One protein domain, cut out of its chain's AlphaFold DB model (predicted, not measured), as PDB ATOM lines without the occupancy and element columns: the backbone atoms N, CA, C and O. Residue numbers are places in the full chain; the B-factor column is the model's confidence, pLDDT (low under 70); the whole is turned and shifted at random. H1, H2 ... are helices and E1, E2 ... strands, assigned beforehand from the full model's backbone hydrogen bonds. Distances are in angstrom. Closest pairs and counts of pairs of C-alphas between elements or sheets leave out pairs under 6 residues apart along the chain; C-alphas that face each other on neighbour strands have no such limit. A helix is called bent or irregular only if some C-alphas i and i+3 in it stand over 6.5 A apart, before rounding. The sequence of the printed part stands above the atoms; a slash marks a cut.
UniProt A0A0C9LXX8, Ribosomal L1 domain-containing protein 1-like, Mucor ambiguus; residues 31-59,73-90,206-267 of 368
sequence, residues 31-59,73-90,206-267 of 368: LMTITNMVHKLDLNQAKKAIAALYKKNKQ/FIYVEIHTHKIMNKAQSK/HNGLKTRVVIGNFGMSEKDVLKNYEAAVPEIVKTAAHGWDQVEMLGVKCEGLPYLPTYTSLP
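AT A GLANCE: This is residues 31 to 59, 73 to 90 and 206 to 267 of the 368 residues of the protein "Ribosomal L1 domain-containing protein 1-like" of Mucor ambiguus (UniProt A0A0C9LXX8). A strongly twisted sheet of four strands makes one layer, and two helices, H2 and H3, pack over one of its faces; the other face has no named helix on it. A short helix, H1, lies off the sheet, near H3. The printed part has 109 residues, with three named helices and four named strands that follow along the chain as H1, H2, E1, E2, H3, E3, E4, and the antiparallel sheet runs E2, E1, E3, E4. The class is mixed, helices and strands; the whole is compact, with a radius of gyration of the C-alphas of 13.9 A and spans of 41 by 32 by 28 A.

IN THESE COORDINATES: Find C-alpha 31 at (153.518, 86.716, 235.579); from there H1 runs to residue 38, 10.6 A. H2, residues 43 to 59, is 24.5 A long. After a cut, look for E1 at residues 73 to 80, 22.1 A, and after a second cut for E2 at residues 210 to 217, 20.8 A. H3 begins at C-alpha 222, (127.236, 96.779, 239.966), and reaches residue 240, 25.2 A away; it has a kink of 38 degrees near residue 234 and is irregular, but only just: C-alphas 231 and 234 are 6.7 A apart. E3, residues 247 to 254, measures 19.8 A. E4, residues 260 to 264, measures 10.7 A and ends at C-alpha 264, (135.988, 93.369, 219.746).

HOW THE PARTS SIT: Start at the sheet, where N 77 and O 251 of E1 and E3 are 3.0 A apart, within hydrogen-bond range. Between E2 and E1 look at N 213 and O 76, 2.9 A; in the hairpin of E3 and E4, at N 250 and O 263, 2.8 A. H2 and H3 are on the same face, two layers with the sheet, each at a height over the sheet of 8.3 A. H2 runs along the strands over E3 and E4, at 12 degrees to E3 on the local plane; its closest C-alphas to E4 are Ala 46 and Thr 262, 5.5 A. H3 runs slantwise to the strands, at 33 degrees to E1 on the local plane, over E1 and only just over E2 and E3, with 3 C-alphas on each. E2, H3 and E3 form a split strand-helix-strand unit, two strands running the same way with E1 between them, and its crossover is right-handed. H3 touches H2 with residues 222 to 230 alone, at a steep tilt of 61 degrees, opposite ways; the closest C-alphas are Lys 47 and Leu 226, 6.6 A. H1 is not on the sheet and is close to H3 but not clearly touching, C-alphas Met 37 and Pro 234 being 7.1 A apart. In H1 and H2 every O i to N i+4 pair is within hydrogen-bond range; in H3, 13 of 15.

THE WHOLE: The farthest C-alphas, Gln 59 and Ala 87, are 43.2 A apart. Residues 60 to 72 and 91 to 205 are not printed; the gaps are 16.3 A and 10.3 A between C-alphas. Of the links printed whole, none is long. Look at the B-factor column for low confidence: residues 31 to 40 and 85 to 89 are under 70.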
ATOM      1  N   LEU A  31     153.846  85.338 235.187       58.25
ATOM      2  CA  LEU A  31     153.518  86.716 235.579       58.25
ATOM      3  C   LEU A  31     153.323  87.634 234.367       58.25
ATOM      4  O   LEU A  31     152.298  88.301 234.284       58.25
ATOM      5  N   MET A  32     154.244  87.616 233.397       55.59
ATOM      6  CA  MET A  32     154.107  88.373 232.146       55.59
ATOM      7  C   MET A  32     152.900  87.919 231.322       55.59
ATOM      8  O   MET A  32     152.229  88.744 230.708       55.59
ATOM      9  N   THR A  33     152.572  86.621 231.323       55.59
ATOM     10  CA  THR A  33     151.341  86.138 230.677       55.59
ATOM     11  C   THR A  33     150.105  86.684 231.397       55.59
ATOM     12  O   THR A  33     149.153  87.086 230.737       55.59
ATOM     13  N   ILE A  34     150.110  86.759 232.732       56.59
ATOM     14  CA  ILE A  34     149.007  87.331 233.517       56.59
ATOM     15  C   ILE A  34     148.861  88.834 233.251       56.59
ATOM     16  O   ILE A  34     147.772  89.264 232.878       56.59
ATOM     17  N   THR A  35     149.924  89.636 233.358       54.84
ATOM     18  CA  THR A  35     149.834  91.092 233.140       54.84
ATOM     19  C   THR A  35     149.473  91.451 231.697       54.84
ATOM     20  O   THR A  35     148.708  92.392 231.484       54.84
ATOM     21  N   ASN A  36     149.924  90.676 230.706       55.94
ATOM     22  CA  ASN A  36     149.546  90.850 229.298       55.94
ATOM     23  C   ASN A  36     148.111  90.340 229.007       55.94
ATOM     24  O   ASN A  36     147.411  90.897 228.165       55.94
ATOM     25  N   MET A  37     147.606  89.350 229.759       52.06
ATOM     26  CA  MET A  37     146.176  88.999 229.737       52.06
ATOM     27  C   MET A  37     145.288  90.089 230.359       52.06
ATOM     28  O   MET A  37     144.172  90.271 229.880       52.06
ATOM     29  N   VAL A  38     145.758  90.798 231.392       52.16
ATOM     30  CA  VAL A  38     145.031  91.916 232.027       52.16
ATOM     31  C   VAL A  38     144.979  93.140 231.107       52.16
ATOM     32  O   VAL A  38     143.919  93.740 230.959       52.16
ATOM     33  N   HIS A  39     146.070  93.459 230.398       54.19
ATOM     34  CA  HIS A  39     146.154  94.618 229.492       54.19
ATOM     35  C   HIS A  39     145.152  94.625 228.319       54.19
ATOM     36  O   HIS A  39     144.996  95.656 227.672       54.19
ATOM     37  N   LYS A  40     144.470  93.508 228.026       65.62
ATOM     38  CA  LYS A  40     143.440  93.427 226.971       65.62
ATOM     39  C   LYS A  40     141.998  93.568 227.478       65.62
ATOM     40  O   LYS A  40     141.075  93.504 226.669       65.62
ATOM     41  N   LEU A  41     141.783  93.751 228.784       75.81
ATOM     42  CA  LEU A  41     140.452  93.835 229.387       75.81
ATOM     43  C   LEU A  41     140.139  95.265 229.857       75.81
ATOM     44  O   LEU A  41     140.535  95.646 230.955       75.81
ATOM     45  N   ASP A  42     139.388  96.052 229.073       84.38
ATOM     46  CA  ASP A  42     138.952  97.373 229.552       84.38
ATOM     47  C   ASP A  42     137.830  97.254 230.599       84.38
ATOM     48  O   ASP A  42     136.636  97.134 230.299       84.38
ATOM     49  N   LEU A  43     138.240  97.336 231.863       87.62
ATOM     50  CA  LEU A  43     137.352  97.394 233.021       87.62
ATOM     51  C   LEU A  43     136.455  98.648 233.012       87.62
ATOM     52  O   LEU A  43     135.369  98.617 233.593       87.62
ATOM     53  N   ASN A  44     136.842  99.734 232.332       91.50
ATOM     54  CA  ASN A  44     136.030 100.948 232.229       91.50
ATOM     55  C   ASN A  44     134.869 100.761 231.250       91.50
ATOM     56  O   ASN A  44     133.735 101.111 231.585       91.50
ATOM     57  N   GLN A  45     135.107 100.177 230.071       91.56
ATOM     58  CA  GLN A  45     134.044  99.772 229.150       91.56
ATOM     59  C   GLN A  45     133.136  98.706 229.780       91.56
ATOM     60  O   GLN A  45     131.916  98.840 229.695       91.56
ATOM     61  N   ALA A  46     133.687  97.723 230.504       91.69
ATOM     62  CA  ALA A  46     132.884  96.751 231.254       91.69
ATOM     63  C   ALA A  46     131.979  97.421 232.307       91.69
ATOM     64  O   ALA A  46     130.774  97.168 232.340       91.69
ATOM     65  N   LYS A  47     132.518  98.347 233.111       93.94
ATOM     66  CA  LYS A  47     131.755  99.137 234.091       93.94
ATOM     67  C   LYS A  47     130.653  99.978 233.433       93.94
ATOM     68  O   LYS A  47     129.529  99.999 233.931       93.94
ATOM     69  N   LYS A  48     130.944 100.637 232.301       94.06
ATOM     70  CA  LYS A  48     129.953 101.397 231.512       94.06
ATOM     71  C   LYS A  48     128.832 100.488 230.989       94.06
ATOM     72  O   LYS A  48     127.664 100.852 231.101       94.06
ATOM     73  N   ALA A  49     129.173  99.307 230.467       93.06
ATOM     74  CA  ALA A  49     128.208  98.333 229.961       93.06
ATOM     75  C   ALA A  49     127.293  97.787 231.073       93.06
ATOM     76  O   ALA A  49     126.073  97.786 230.919       93.06
ATOM     77  N   ILE A  50     127.856  97.397 232.224       93.25
ATOM     78  CA  ILE A  50     127.081  96.928 233.385       93.25
ATOM     79  C   ILE A  50     126.114  98.027 233.857       93.25
ATOM     80  O   ILE A  50     124.911  97.783 233.939       93.25
ATOM     81  N   ALA A  51     126.592  99.258 234.066       93.44
ATOM     82  CA  ALA A  51     125.739 100.376 234.483       93.44
ATOM     83  C   ALA A  51     124.626 100.703 233.461       93.44
ATOM     84  O   ALA A  51     123.519 101.089 233.844       93.44
ATOM     85  N   ALA A  52     124.877 100.527 232.158       92.81
ATOM     86  CA  ALA A  52     123.857 100.687 231.120       92.81
ATOM     87  C   ALA A  52     122.773  99.592 231.181       92.81
ATOM     88  O   ALA A  52     121.588  99.907 231.056       92.81
ATOM     89  N   LEU A  53     123.147  98.331 231.439       90.88
ATOM     90  CA  LEU A  53     122.186  97.236 231.635       90.88
ATOM     91  C   LEU A  53     121.323  97.454 232.883       90.88
ATOM     92  O   LEU A  53     120.107  97.313 232.798       90.88
ATOM     93  N   TYR A  54     121.912  97.866 234.010       90.62
ATOM     94  CA  TYR A  54     121.155  98.161 235.237       90.62
ATOM     95  C   TYR A  54     120.172  99.327 235.052       90.62
ATOM     96  O   TYR A  54     119.046  99.263 235.548       90.62
ATOM     97  N   LYS A  55     120.552 100.374 234.305       91.06
ATOM     98  CA  LYS A  55     119.636 101.466 233.929       91.06
ATOM     99  C   LYS A  55     118.479 100.966 233.064       91.06
ATOM    100  O   LYS A  55     117.331 101.274 233.372       91.06
ATOM    101  N   LYS A  56     118.759 100.168 232.026       88.50
ATOM    102  CA  LYS A  56     117.710  99.650 231.138       88.50
ATOM    103  C   LYS A  56     116.799  98.630 231.831       88.50
ATOM    104  O   LYS A  56     115.595  98.665 231.603       88.50
ATOM    105  N   ASN A  57     117.319  97.785 232.723       86.62
ATOM    106  CA  ASN A  57     116.465  96.853 233.464       86.62
ATOM    107  C   ASN A  57     115.478  97.596 234.382       86.62
ATOM    108  O   ASN A  57     114.293  97.283 234.390       86.62
ATOM    109  N   LYS A  58     115.926  98.663 235.062       85.38
ATOM    110  CA  LYS A  58     115.046  99.542 235.861       85.38
ATOM    111  C   LYS A  58     113.945 100.223 235.035       85.38
ATOM    112  O   LYS A  58     112.882 100.494 235.575       85.38
ATOM    113  N   GLN A  59     114.180 100.487 233.747       83.62
ATOM    114  CA  GLN A  59     113.162 101.012 232.825       83.62
ATOM    115  C   GLN A  59     112.191  99.923 232.340       83.62
ATOM    116  O   GLN A  59     111.003 100.187 232.178       83.62
ATOM    117  N   PHE A  73     119.194  87.025 234.886       89.56
ATOM    118  CA  PHE A  73     120.614  86.669 234.914       89.56
ATOM    119  C   PHE A  73     121.476  87.489 233.946       89.56
ATOM    120  O   PHE A  73     121.211  87.619 232.751       89.56
ATOM    121  N   ILE A  74     122.594  87.980 234.480       92.81
ATOM    122  CA  ILE A  74     123.631  88.690 233.739       92.81
ATOM    123  C   ILE A  74     124.650  87.660 233.248       92.81
ATOM    124  O   ILE A  74     125.359  87.024 234.037       92.81
ATOM    125  N   TYR A  75     124.732  87.513 231.931       93.81
ATOM    126  CA  TYR A  75     125.670  86.645 231.234       93.81
ATOM    127  C   TYR A  75     126.839  87.452 230.655       93.81
ATOM    128  O   TYR A  75     126.692  88.606 230.257       93.81
ATOM    129  N   VAL A  76     127.992  86.810 230.502       94.12
ATOM    130  CA  VAL A  76     128.997  87.193 229.504       94.12
ATOM    131  C   VAL A  76     128.917  86.222 228.338       94.12
ATOM    132  O   VAL A  76     128.869  85.008 228.542       94.12
ATOM    133  N   GLU A  77     128.900  86.756 227.119       93.56
ATOM    134  CA  GLU A  77     128.921  85.984 225.876       93.56
ATOM    135  C   GLU A  77     130.239  86.258 225.140       93.56
ATOM    136  O   GLU A  77     130.590  87.410 224.864       93.56
ATOM    137  N   ILE A  78     130.986  85.180 224.878       92.25
ATOM    138  CA  ILE A  78     132.219  85.190 224.086       92.25
ATOM    139  C   ILE A  78     131.931  84.550 222.734       92.25
ATOM    140  O   ILE A  78     131.430  83.426 222.675       92.25
ATOM    141  N   HIS A  79     132.300  85.259 221.676       91.75
ATOM    142  CA  HIS A  79     132.333  84.796 220.297       91.75
ATOM    143  C   HIS A  79     133.784  84.482 219.926       91.75
ATOM    144  O   HIS A  79     134.693  85.250 220.261       91.75
ATOM    145  N   THR A  80     134.019  83.356 219.262       90.06
ATOM    146  CA  THR A  80     135.353  82.922 218.843       90.06
ATOM    147  C   THR A  80     135.415  82.668 217.348       90.06
ATOM    148  O   THR A  80     134.586  81.921 216.835       90.06
ATOM    149  N   HIS A  81     136.463  83.176 216.689       87.75
ATOM    150  CA  HIS A  81     136.705  83.058 215.237       87.75
ATOM    151  C   HIS A  81     136.606  81.621 214.695       87.75
ATOM    152  O   HIS A  81     136.271  81.403 213.535       87.75
ATOM    153  N   LYS A  82     136.902  80.619 215.530       86.00
ATOM    154  CA  LYS A  82     136.848  79.195 215.184       86.00
ATOM    155  C   LYS A  82     136.118  78.398 216.260       86.00
ATOM    156  O   LYS A  82     136.236  78.691 217.446       86.00
ATOM    157  N   ILE A  83     135.406  77.340 215.862       84.25
ATOM    158  CA  ILE A  83     134.788  76.399 216.806       84.25
ATOM    159  C   ILE A  83     135.889  75.557 217.468       84.25
ATOM    160  O   ILE A  83     136.426  74.627 216.863       84.25
ATOM    161  N   MET A  84     136.203  75.846 218.731       73.00
ATOM    162  CA  MET A  84     137.258  75.173 219.505       73.00
ATOM    163  C   MET A  84     136.801  73.823 220.098       73.00
ATOM    164  O   MET A  84     137.019  73.523 221.274       73.00
ATOM    165  N   ASN A  85     136.152  72.982 219.287       63.56
ATOM    166  CA  ASN A  85     135.609  71.696 219.727       63.56
ATOM    167  C   ASN A  85     136.695  70.611 219.828       63.56
ATOM    168  O   ASN A  85     136.912  69.826 218.905       63.56
ATOM    169  N   LYS A  86     137.351  70.533 220.987       60.03
ATOM    170  CA  LYS A  86     138.014  69.296 221.428       60.03
ATOM    171  C   LYS A  86     136.938  68.348 221.963       60.03
ATOM    172  O   LYS A  86     136.096  68.779 222.745       60.03
ATOM    173  N   ALA A  87     137.009  67.062 221.602       52.53
ATOM    174  CA  ALA A  87     135.969  66.031 221.790       52.53
ATOM    175  C   ALA A  87     135.658  65.617 223.255       52.53
ATOM    176  O   ALA A  87     135.285  64.482 223.547       52.53
ATOM    177  N   GLN A  88     135.840  66.530 224.204       55.56
ATOM    178  CA  GLN A  88     135.594  66.403 225.631       55.56
ATOM    179  C   GLN A  88     134.956  67.710 226.125       55.56
ATOM    180  O   GLN A  88     135.578  68.456 226.880       55.56
ATOM    181  N   SER A  89     133.707  67.986 225.724       62.81
ATOM    182  CA  SER A  89     132.894  69.099 226.255       62.81
ATOM    183  C   SER A  89     132.481  68.841 227.719       62.81
ATOM    184  O   SER A  89     131.305  68.708 228.066       62.81
ATOM    185  N   LYS A  90     133.482  68.740 228.593       74.25
ATOM    186  CA  LYS A  90     133.342  68.618 230.039       74.25
ATOM    187  C   LYS A  90     133.069  70.003 230.609       74.25
ATOM    188  O   LYS A  90     133.852  70.925 230.403       74.25
ATOM    189  N   HIS A 206     129.965  74.726 223.615       79.38
ATOM    190  CA  HIS A 206     128.950  74.258 222.676       79.38
ATOM    191  C   HIS A 206     129.590  74.084 221.294       79.38
ATOM    192  O   HIS A 206     130.655  74.636 221.024       79.38
ATOM    193  N   ASN A 207     128.956  73.308 220.412       80.81
ATOM    194  CA  ASN A 207     129.473  73.029 219.066       80.81
ATOM    195  C   ASN A 207     129.226  74.217 218.110       80.81
ATOM    196  O   ASN A 207     128.631  74.054 217.050       80.81
ATOM    197  N   GLY A 208     129.626  75.424 218.510       85.12
ATOM    198  CA  GLY A 208     129.412  76.668 217.779       85.12
ATOM    199  C   GLY A 208     130.345  77.776 218.265       85.12
ATOM    200  O   GLY A 208     131.083  77.597 219.231       85.12
ATOM    201  N   LEU A 209     130.307  78.921 217.585       88.50
ATOM    202  CA  LEU A 209     131.240  80.037 217.803       88.50
ATOM    203  C   LEU A 209     130.983  80.817 219.104       88.50
ATOM    204  O   LEU A 209     131.846  81.571 219.533       88.50
ATOM    205  N   LYS A 210     129.808  80.663 219.731       89.88
ATOM    206  CA  LYS A 210     129.394  81.453 220.900       89.88
ATOM    207  C   LYS A 210     129.260  80.615 222.171       89.88
ATOM    208  O   LYS A 210     128.660  79.541 222.160       89.88
ATOM    209  N   THR A 211     129.788  81.128 223.281       91.38
ATOM    210  CA  THR A 211     129.671  80.537 224.624       91.38
ATOM    211  C   THR A 211     129.201  81.599 225.614       91.38
ATOM    212  O   THR A 211     129.882  82.605 225.805       91.38
ATOM    213  N   ARG A 212     128.054  81.357 226.267       92.00
ATOM    214  CA  ARG A 212     127.501  82.220 227.326       92.00
ATOM    215  C   ARG A 212     127.763  81.648 228.719       92.00
ATOM    216  O   ARG A 212     127.683  80.434 228.907       92.00
ATOM    217  N   VAL A 213     128.049  82.515 229.687       92.94
ATOM    218  CA  VAL A 213     128.435  82.160 231.063       92.94
ATOM    219  C   VAL A 213     127.760  83.123 232.039       92.94
ATOM    220  O   VAL A 213     127.831  84.328 231.830       92.94
ATOM    221  N   VAL A 214     127.107  82.626 233.094       92.56
ATOM    222  CA  VAL A 214     126.478  83.483 234.123       92.56
ATOM    223  C   VAL A 214     127.563  84.169 234.960       92.56
ATOM    224  O   VAL A 214     128.515  83.506 235.367       92.56
ATOM    225  N   ILE A 215     127.419  85.464 235.240       93.31
ATOM    226  CA  ILE A 215     128.345  86.250 236.080       93.31
ATOM    227  C   ILE A 215     127.642  86.865 237.299       93.31
ATOM    228  O   ILE A 215     128.279  87.042 238.340       93.31
ATOM    229  N   GLY A 216     126.339  87.141 237.208       92.00
ATOM    230  CA  GLY A 216     125.559  87.688 238.316       92.00
ATOM    231  C   GLY A 216     124.061  87.762 238.029       92.00
ATOM    232  O   GLY A 216     123.576  87.221 237.037       92.00
ATOM    233  N   ASN A 217     123.350  88.474 238.898       90.69
ATOM    234  CA  ASN A 217     121.920  88.779 238.836       90.69
ATOM    235  C   ASN A 217     121.752  90.277 239.168       90.69
ATOM    236  O   ASN A 217     122.554  90.817 239.932       90.69
ATOM    237  N   PHE A 218     120.737  90.958 238.629       88.25
ATOM    238  CA  PHE A 218     120.452  92.369 238.937       88.25
ATOM    239  C   PHE A 218     120.222  92.677 240.427       88.25
ATOM    240  O   PHE A 218     120.378  93.829 240.826       88.25
ATOM    241  N   GLY A 219     119.906  91.675 241.255       87.00
ATOM    242  CA  GLY A 219     119.882  91.817 242.717       87.00
ATOM    243  C   GLY A 219     121.258  92.071 243.363       87.00
ATOM    244  O   GLY A 219     121.324  92.480 244.518       87.00
ATOM    245  N   MET A 220     122.361  91.852 242.639       89.62
ATOM    246  CA  MET A 220     123.727  92.139 243.098       89.62
ATOM    247  C   MET A 220     124.112  93.604 242.844       89.62
ATOM    248  O   MET A 220     123.546  94.263 241.971       89.62
ATOM    249  N   SER A 221     125.137  94.115 243.536       92.81
ATOM    250  CA  SER A 221     125.673  95.449 243.237       92.81
ATOM    251  C   SER A 221     126.493  95.459 241.936       92.81
ATOM    252  O   SER A 221     127.234  94.519 241.641       92.81
ATOM    253  N   GLU A 222     126.435  96.567 241.187       93.06
ATOM    254  CA  GLU A 222     127.236  96.779 239.966       93.06
ATOM    255  C   GLU A 222     128.747  96.582 240.209       93.06
ATOM    256  O   GLU A 222     129.473  96.121 239.326       93.06
ATOM    257  N   LYS A 223     129.227  96.892 241.425       93.75
ATOM    258  CA  LYS A 223     130.633  96.724 241.828       93.75
ATOM    259  C   LYS A 223     131.008  95.248 241.970       93.75
ATOM    260  O   LYS A 223     132.127  94.871 241.639       93.75
ATOM    261  N   ASP A 224     130.091  94.417 242.451       93.75
ATOM    262  CA  ASP A 224     130.343  92.999 242.724       93.75
ATOM    263  C   ASP A 224     130.183  92.140 241.468       93.75
ATOM    264  O   ASP A 224     130.959  91.206 241.256       93.75
ATOM    265  N   VAL A 225     129.286  92.538 240.558       94.06
ATOM    266  CA  VAL A 225     129.245  92.008 239.186       94.06
ATOM    267  C   VAL A 225     130.537  92.349 238.429       94.06
ATOM    268  O   VAL A 225     131.054  91.491 237.718       94.06
ATOM    269  N   LEU A 226     131.117  93.543 238.620       94.06
ATOM    270  CA  LEU A 226     132.406  93.906 238.011       94.06
ATOM    271  C   LEU A 226     133.575  93.056 238.554       94.06
ATOM    272  O   LEU A 226     134.374  92.570 237.756       94.06
ATOM    273  N   LYS A 227     133.638  92.789 239.870       94.38
ATOM    274  CA  LYS A 227     134.611  91.839 240.460       94.38
ATOM    275  C   LYS A 227     134.442  90.422 239.894       94.38
ATOM    276  O   LYS A 227     135.422  89.756 239.566       94.38
ATOM    277  N   ASN A 228     133.196  89.952 239.771       94.50
ATOM    278  CA  ASN A 228     132.902  88.646 239.176       94.50
ATOM    279  C   ASN A 228     133.327  88.595 237.697       94.50
ATOM    280  O   ASN A 228     133.879  87.589 237.260       94.50
ATOM    281  N   TYR A 229     133.113  89.674 236.939       93.69
ATOM    282  CA  TYR A 229     133.540  89.811 235.544       93.69
ATOM    283  C   TYR A 229     135.070  89.745 235.400       93.69
ATOM    284  O   TYR A 229     135.573  88.954 234.600       93.69
ATOM    285  N   GLU A 230     135.804  90.511 236.211       92.25
ATOM    286  CA  GLU A 230     137.273  90.534 236.240       92.25
ATOM    287  C   GLU A 230     137.872  89.149 236.532       92.25
ATOM    288  O   GLU A 230     138.772  88.701 235.820       92.25
ATOM    289  N   ALA A 231     137.329  88.428 237.520       92.12
ATOM    290  CA  ALA A 231     137.756  87.067 237.840       92.12
ATOM    291  C   ALA A 231     137.391  86.051 236.738       92.12
ATOM    292  O   ALA A 231     138.189  85.171 236.400       92.12
ATOM    293  N   ALA A 232     136.190  86.158 236.160       92.81
ATOM    294  CA  ALA A 232     135.671  85.161 235.231       92.81
ATOM    295  C   ALA A 232     136.322  85.220 233.846       92.81
ATOM    296  O   ALA A 232     136.743  84.184 233.330       92.81
ATOM    297  N   VAL A 233     136.407  86.402 233.222       91.94
ATOM    298  CA  VAL A 233     136.853  86.548 231.822       91.94
ATOM    299  C   VAL A 233     138.180  85.835 231.512       91.94
ATOM    300  O   VAL A 233     138.189  85.043 230.564       91.94
ATOM    301  N   PRO A 234     139.286  86.005 232.271       90.19
ATOM    302  CA  PRO A 234     140.541  85.320 231.959       90.19
ATOM    303  C   PRO A 234     140.431  83.793 232.079       90.19
ATOM    304  O   PRO A 234     141.152  83.077 231.383       90.19
ATOM    305  N   GLU A 235     139.534  83.265 232.915       89.75
ATOM    306  CA  GLU A 235     139.252  81.831 232.983       89.75
ATOM    307  C   GLU A 235     138.332  81.343 231.853       89.75
ATOM    308  O   GLU A 235     138.573  80.256 231.317       89.75
ATOM    309  N   ILE A 236     137.327  82.126 231.438       90.38
ATOM    310  CA  ILE A 236     136.464  81.780 230.298       90.38
ATOM    311  C   ILE A 236     137.297  81.773 229.008       90.38
ATOM    312  O   ILE A 236     137.246  80.788 228.276       90.38
ATOM    313  N   VAL A 237     138.138  82.787 228.760       89.56
ATOM    314  CA  VAL A 237     139.011  82.865 227.566       89.56
ATOM    315  C   VAL A 237     139.960  81.662 227.482       89.56
ATOM    316  O   VAL A 237     140.019  81.004 226.443       89.56
ATOM    317  N   LYS A 238     140.626  81.284 228.586       88.56
ATOM    318  CA  LYS A 238     141.456  80.058 228.658       88.56
ATOM    319  C   LYS A 238     140.660  78.786 228.327       88.56
ATOM    320  O   LYS A 238     141.195  77.851 227.731       88.56
ATOM    321  N   THR A 239     139.385  78.745 228.710       87.12
ATOM    322  CA  THR A 239     138.526  77.559 228.588       87.12
ATOM    323  C   THR A 239     137.888  77.432 227.201       87.12
ATOM    324  O   THR A 239     137.890  76.335 226.653       87.12
ATOM    325  N   ALA A 240     137.371  78.527 226.634       85.25
ATOM    326  CA  ALA A 240     136.605  78.538 225.384       85.25
ATOM    327  C   ALA A 240     137.442  78.882 224.145       85.25
ATOM    328  O   ALA A 240     137.341  78.196 223.135       85.25
ATOM    329  N   ALA A 241     138.293  79.908 224.225       82.50
ATOM    330  CA  ALA A 241     139.118  80.363 223.103       82.50
ATOM    331  C   ALA A 241     140.539  79.761 223.115       82.50
ATOM    332  O   ALA A 241     141.239  79.793 222.107       82.50
ATOM    333  N   HIS A 242     140.980  79.228 224.263       84.62
ATOM    334  CA  HIS A 242     142.358  78.788 224.551       84.62
ATOM    335  C   HIS A 242     143.444  79.878 224.434       84.62
ATOM    336  O   HIS A 242     144.626  79.589 224.603       84.62
ATOM    337  N   GLY A 243     143.052  81.131 224.217       85.38
ATOM    338  CA  GLY A 243     143.924  82.294 224.094       85.38
ATOM    339  C   GLY A 243     143.128  83.496 223.584       85.38
ATOM    340  O   GLY A 243     142.018  83.337 223.079       85.38
ATOM    341  N   TRP A 244     143.681  84.702 223.713       87.06
ATOM    342  CA  TRP A 244     143.009  85.917 223.234       87.06
ATOM    343  C   TRP A 244     142.919  85.985 221.701       87.06
ATOM    344  O   TRP A 244     141.984  86.571 221.175       87.06
ATOM    345  N   ASP A 245     143.831  85.338 220.973       86.44
ATOM    346  CA  ASP A 245     143.913  85.401 219.504       86.44
ATOM    347  C   ASP A 245     142.780  84.709 218.742       86.44
ATOM    348  O   ASP A 245     142.720  84.821 217.515       86.44
ATOM    349  N   GLN A 246     141.917  83.981 219.452       87.50
ATOM    350  CA  GLN A 246     140.701  83.362 218.925       87.50
ATOM    351  C   GLN A 246     139.423  84.052 219.416       87.50
ATOM    352  O   GLN A 246     138.349  83.659 218.977       87.50
ATOM    353  N   VAL A 247     139.509  85.067 220.285       89.81
ATOM    354  CA  VAL A 247     138.349  85.869 220.708       89.81
ATOM    355  C   VAL A 247     138.019  86.877 219.610       89.81
ATOM    356  O   VAL A 247     138.874  87.664 219.212       89.81
ATOM    357  N   GLU A 248     136.780  86.841 219.131       90.19
ATOM    358  CA  GLU A 248     136.237  87.768 218.136       90.19
ATOM    359  C   GLU A 248     135.511  88.925 218.826       90.19
ATOM    360  O   GLU A 248     135.869  90.090 218.663       90.19
ATOM    361  N   MET A 249     134.531  88.589 219.668       91.19
ATOM    362  CA  MET A 249     133.786  89.527 220.502       91.19
ATOM    363  C   MET A 249     133.654  88.971 221.918       91.19
ATOM    364  O   MET A 249     133.489  87.770 222.132       91.19
ATOM    365  N   LEU A 250     133.699  89.867 222.889       93.31
ATOM    366  CA  LEU A 250     133.434  89.631 224.300       93.31
ATOM    367  C   LEU A 250     132.500  90.751 224.759       93.31
ATOM    368  O   LEU A 250     132.706  91.913 224.411       93.31
ATOM    369  N   GLY A 251     131.476  90.416 225.538       92.88
ATOM    370  CA  GLY A 251     130.499  91.400 225.986       92.88
ATOM    371  C   GLY A 251     129.528  90.858 227.016       92.88
ATOM    372  O   GLY A 251     129.475  89.653 227.277       92.88
ATOM    373  N   VAL A 252     128.752  91.767 227.597       94.00
ATOM    374  CA  VAL A 252     127.725  91.447 228.589       94.00
ATOM    375  C   VAL A 252     126.374  91.314 227.885       94.00
ATOM    376  O   VAL A 252     126.005  92.130 227.036       94.00
ATOM    377  N   LYS A 253     125.637  90.260 228.232       92.25
ATOM    378  CA  LYS A 253     124.331  89.901 227.680       92.25
ATOM    379  C   LYS A 253     123.360  89.627 228.823       92.25
ATOM    380  O   LYS A 253     123.725  89.065 229.846       92.25
ATOM    381  N   CYS A 254     122.103  89.967 228.614       90.81
ATOM    382  CA  CYS A 254     120.984  89.537 229.440       90.81
ATOM    383  C   CYS A 254     119.866  89.083 228.489       90.81
ATOM    384  O   CYS A 254     119.849  89.484 227.315       90.81
ATOM    385  N   GLU A 255     118.980  88.204 228.947       86.44
ATOM    386  CA  GLU A 255     117.781  87.844 228.180       86.44
ATOM    387  C   GLU A 255     116.803  89.045 228.222       86.44
ATOM    388  O   GLU A 255     116.959  89.948 229.043       86.44
ATOM    389  N   GLY A 256     115.973  89.226 227.190       82.00
ATOM    390  CA  GLY A 256     115.217  90.476 226.954       82.00
ATOM    391  C   GLY A 256     116.026  91.753 226.610       82.00
ATOM    392  O   GLY A 256     115.492  92.666 225.978       82.00
ATOM    393  N   LEU A 257     117.318  91.849 226.954       86.38
ATOM    394  CA  LEU A 257     118.150  93.053 226.763       86.38
ATOM    395  C   LEU A 257     119.128  92.961 225.569       86.38
ATOM    396  O   LEU A 257     119.493  91.861 225.142       86.38
ATOM    397  N   PRO A 258     119.594  94.097 225.003       88.31
ATOM    398  CA  PRO A 258     120.625  94.103 223.960       88.31
ATOM    399  C   PRO A 258     121.974  93.554 224.460       88.31
ATOM    400  O   PRO A 258     122.258  93.547 225.655       88.31
ATOM    401  N   TYR A 259     122.811  93.097 223.526       92.19
ATOM    402  CA  TYR A 259     124.214  92.763 223.795       92.19
ATOM    403  C   TYR A 259     125.048  94.042 223.879       92.19
ATOM    404  O   TYR A 259     124.890  94.920 223.032       92.19
ATOM    405  N   LEU A 260     125.943  94.136 224.864       93.38
ATOM    406  CA  LEU A 260     126.898  95.235 224.987       93.38
ATOM    407  C   LEU A 260     128.333  94.690 224.889       93.38
ATOM    408  O   LEU A 260     128.812  94.090 225.860       93.38
ATOM    409  N   PRO A 261     129.033  94.876 223.752       91.50
ATOM    410  CA  PRO A 261     130.418  94.449 223.612       91.50
ATOM    411  C   PRO A 261     131.337  95.255 224.541       91.50
ATOM    412  O   PRO A 261     131.228  96.476 224.665       91.50
ATOM    413  N   THR A 262     132.262  94.551 225.184       90.12
ATOM    414  CA  THR A 262     133.334  95.092 226.031       90.12
ATOM    415  C   THR A 262     134.714  94.926 225.400       90.12
ATOM    416  O   THR A 262     135.639  95.635 225.780       90.12
ATOM    417  N   TYR A 263     134.853  94.027 224.424       89.81
ATOM    418  CA  TYR A 263     136.017  93.900 223.553       89.81
ATOM    419  C   TYR A 263     135.589  93.329 222.195       89.81
ATOM    420  O   TYR A 263     134.798  92.386 222.138       89.81
ATOM    421  N   THR A 264     136.162  93.862 221.118       90.38
ATOM    422  CA  THR A 264     135.988  93.369 219.746       90.38
ATOM    423  C   THR A 264     137.354  93.343 219.068       90.38
ATOM    424  O   THR A 264     138.061  94.350 219.063       90.38
ATOM    425  N   SER A 265     137.739  92.208 218.486       86.38
ATOM    426  CA  SER A 265     138.910  92.134 217.614       86.38
ATOM    427  C   SER A 265     138.554  92.659 216.225       86.38
ATOM    428  O   SER A 265     137.529  92.258 215.675       86.38
ATOM    429  N   LEU A 266     139.422  93.465 215.613       82.69
ATOM    430  CA  LEU A 266     139.327  93.721 214.174       82.69
ATOM    431  C   LEU A 266     139.504  92.400 213.397       82.69
ATOM    432  O   LEU A 266     140.306  91.558 213.826       82.69
ATOM    433  N   PRO A 267     138.796  92.200 212.269       76.75
ATOM    434  CA  PRO A 267     138.993  91.027 211.430       76.75
ATOM    435  C   PRO A 267     140.437  91.001 210.920       76.75
ATOM    436  O   PRO A 267     140.910  91.938 210.276       76.75
TER     437      PRO A 267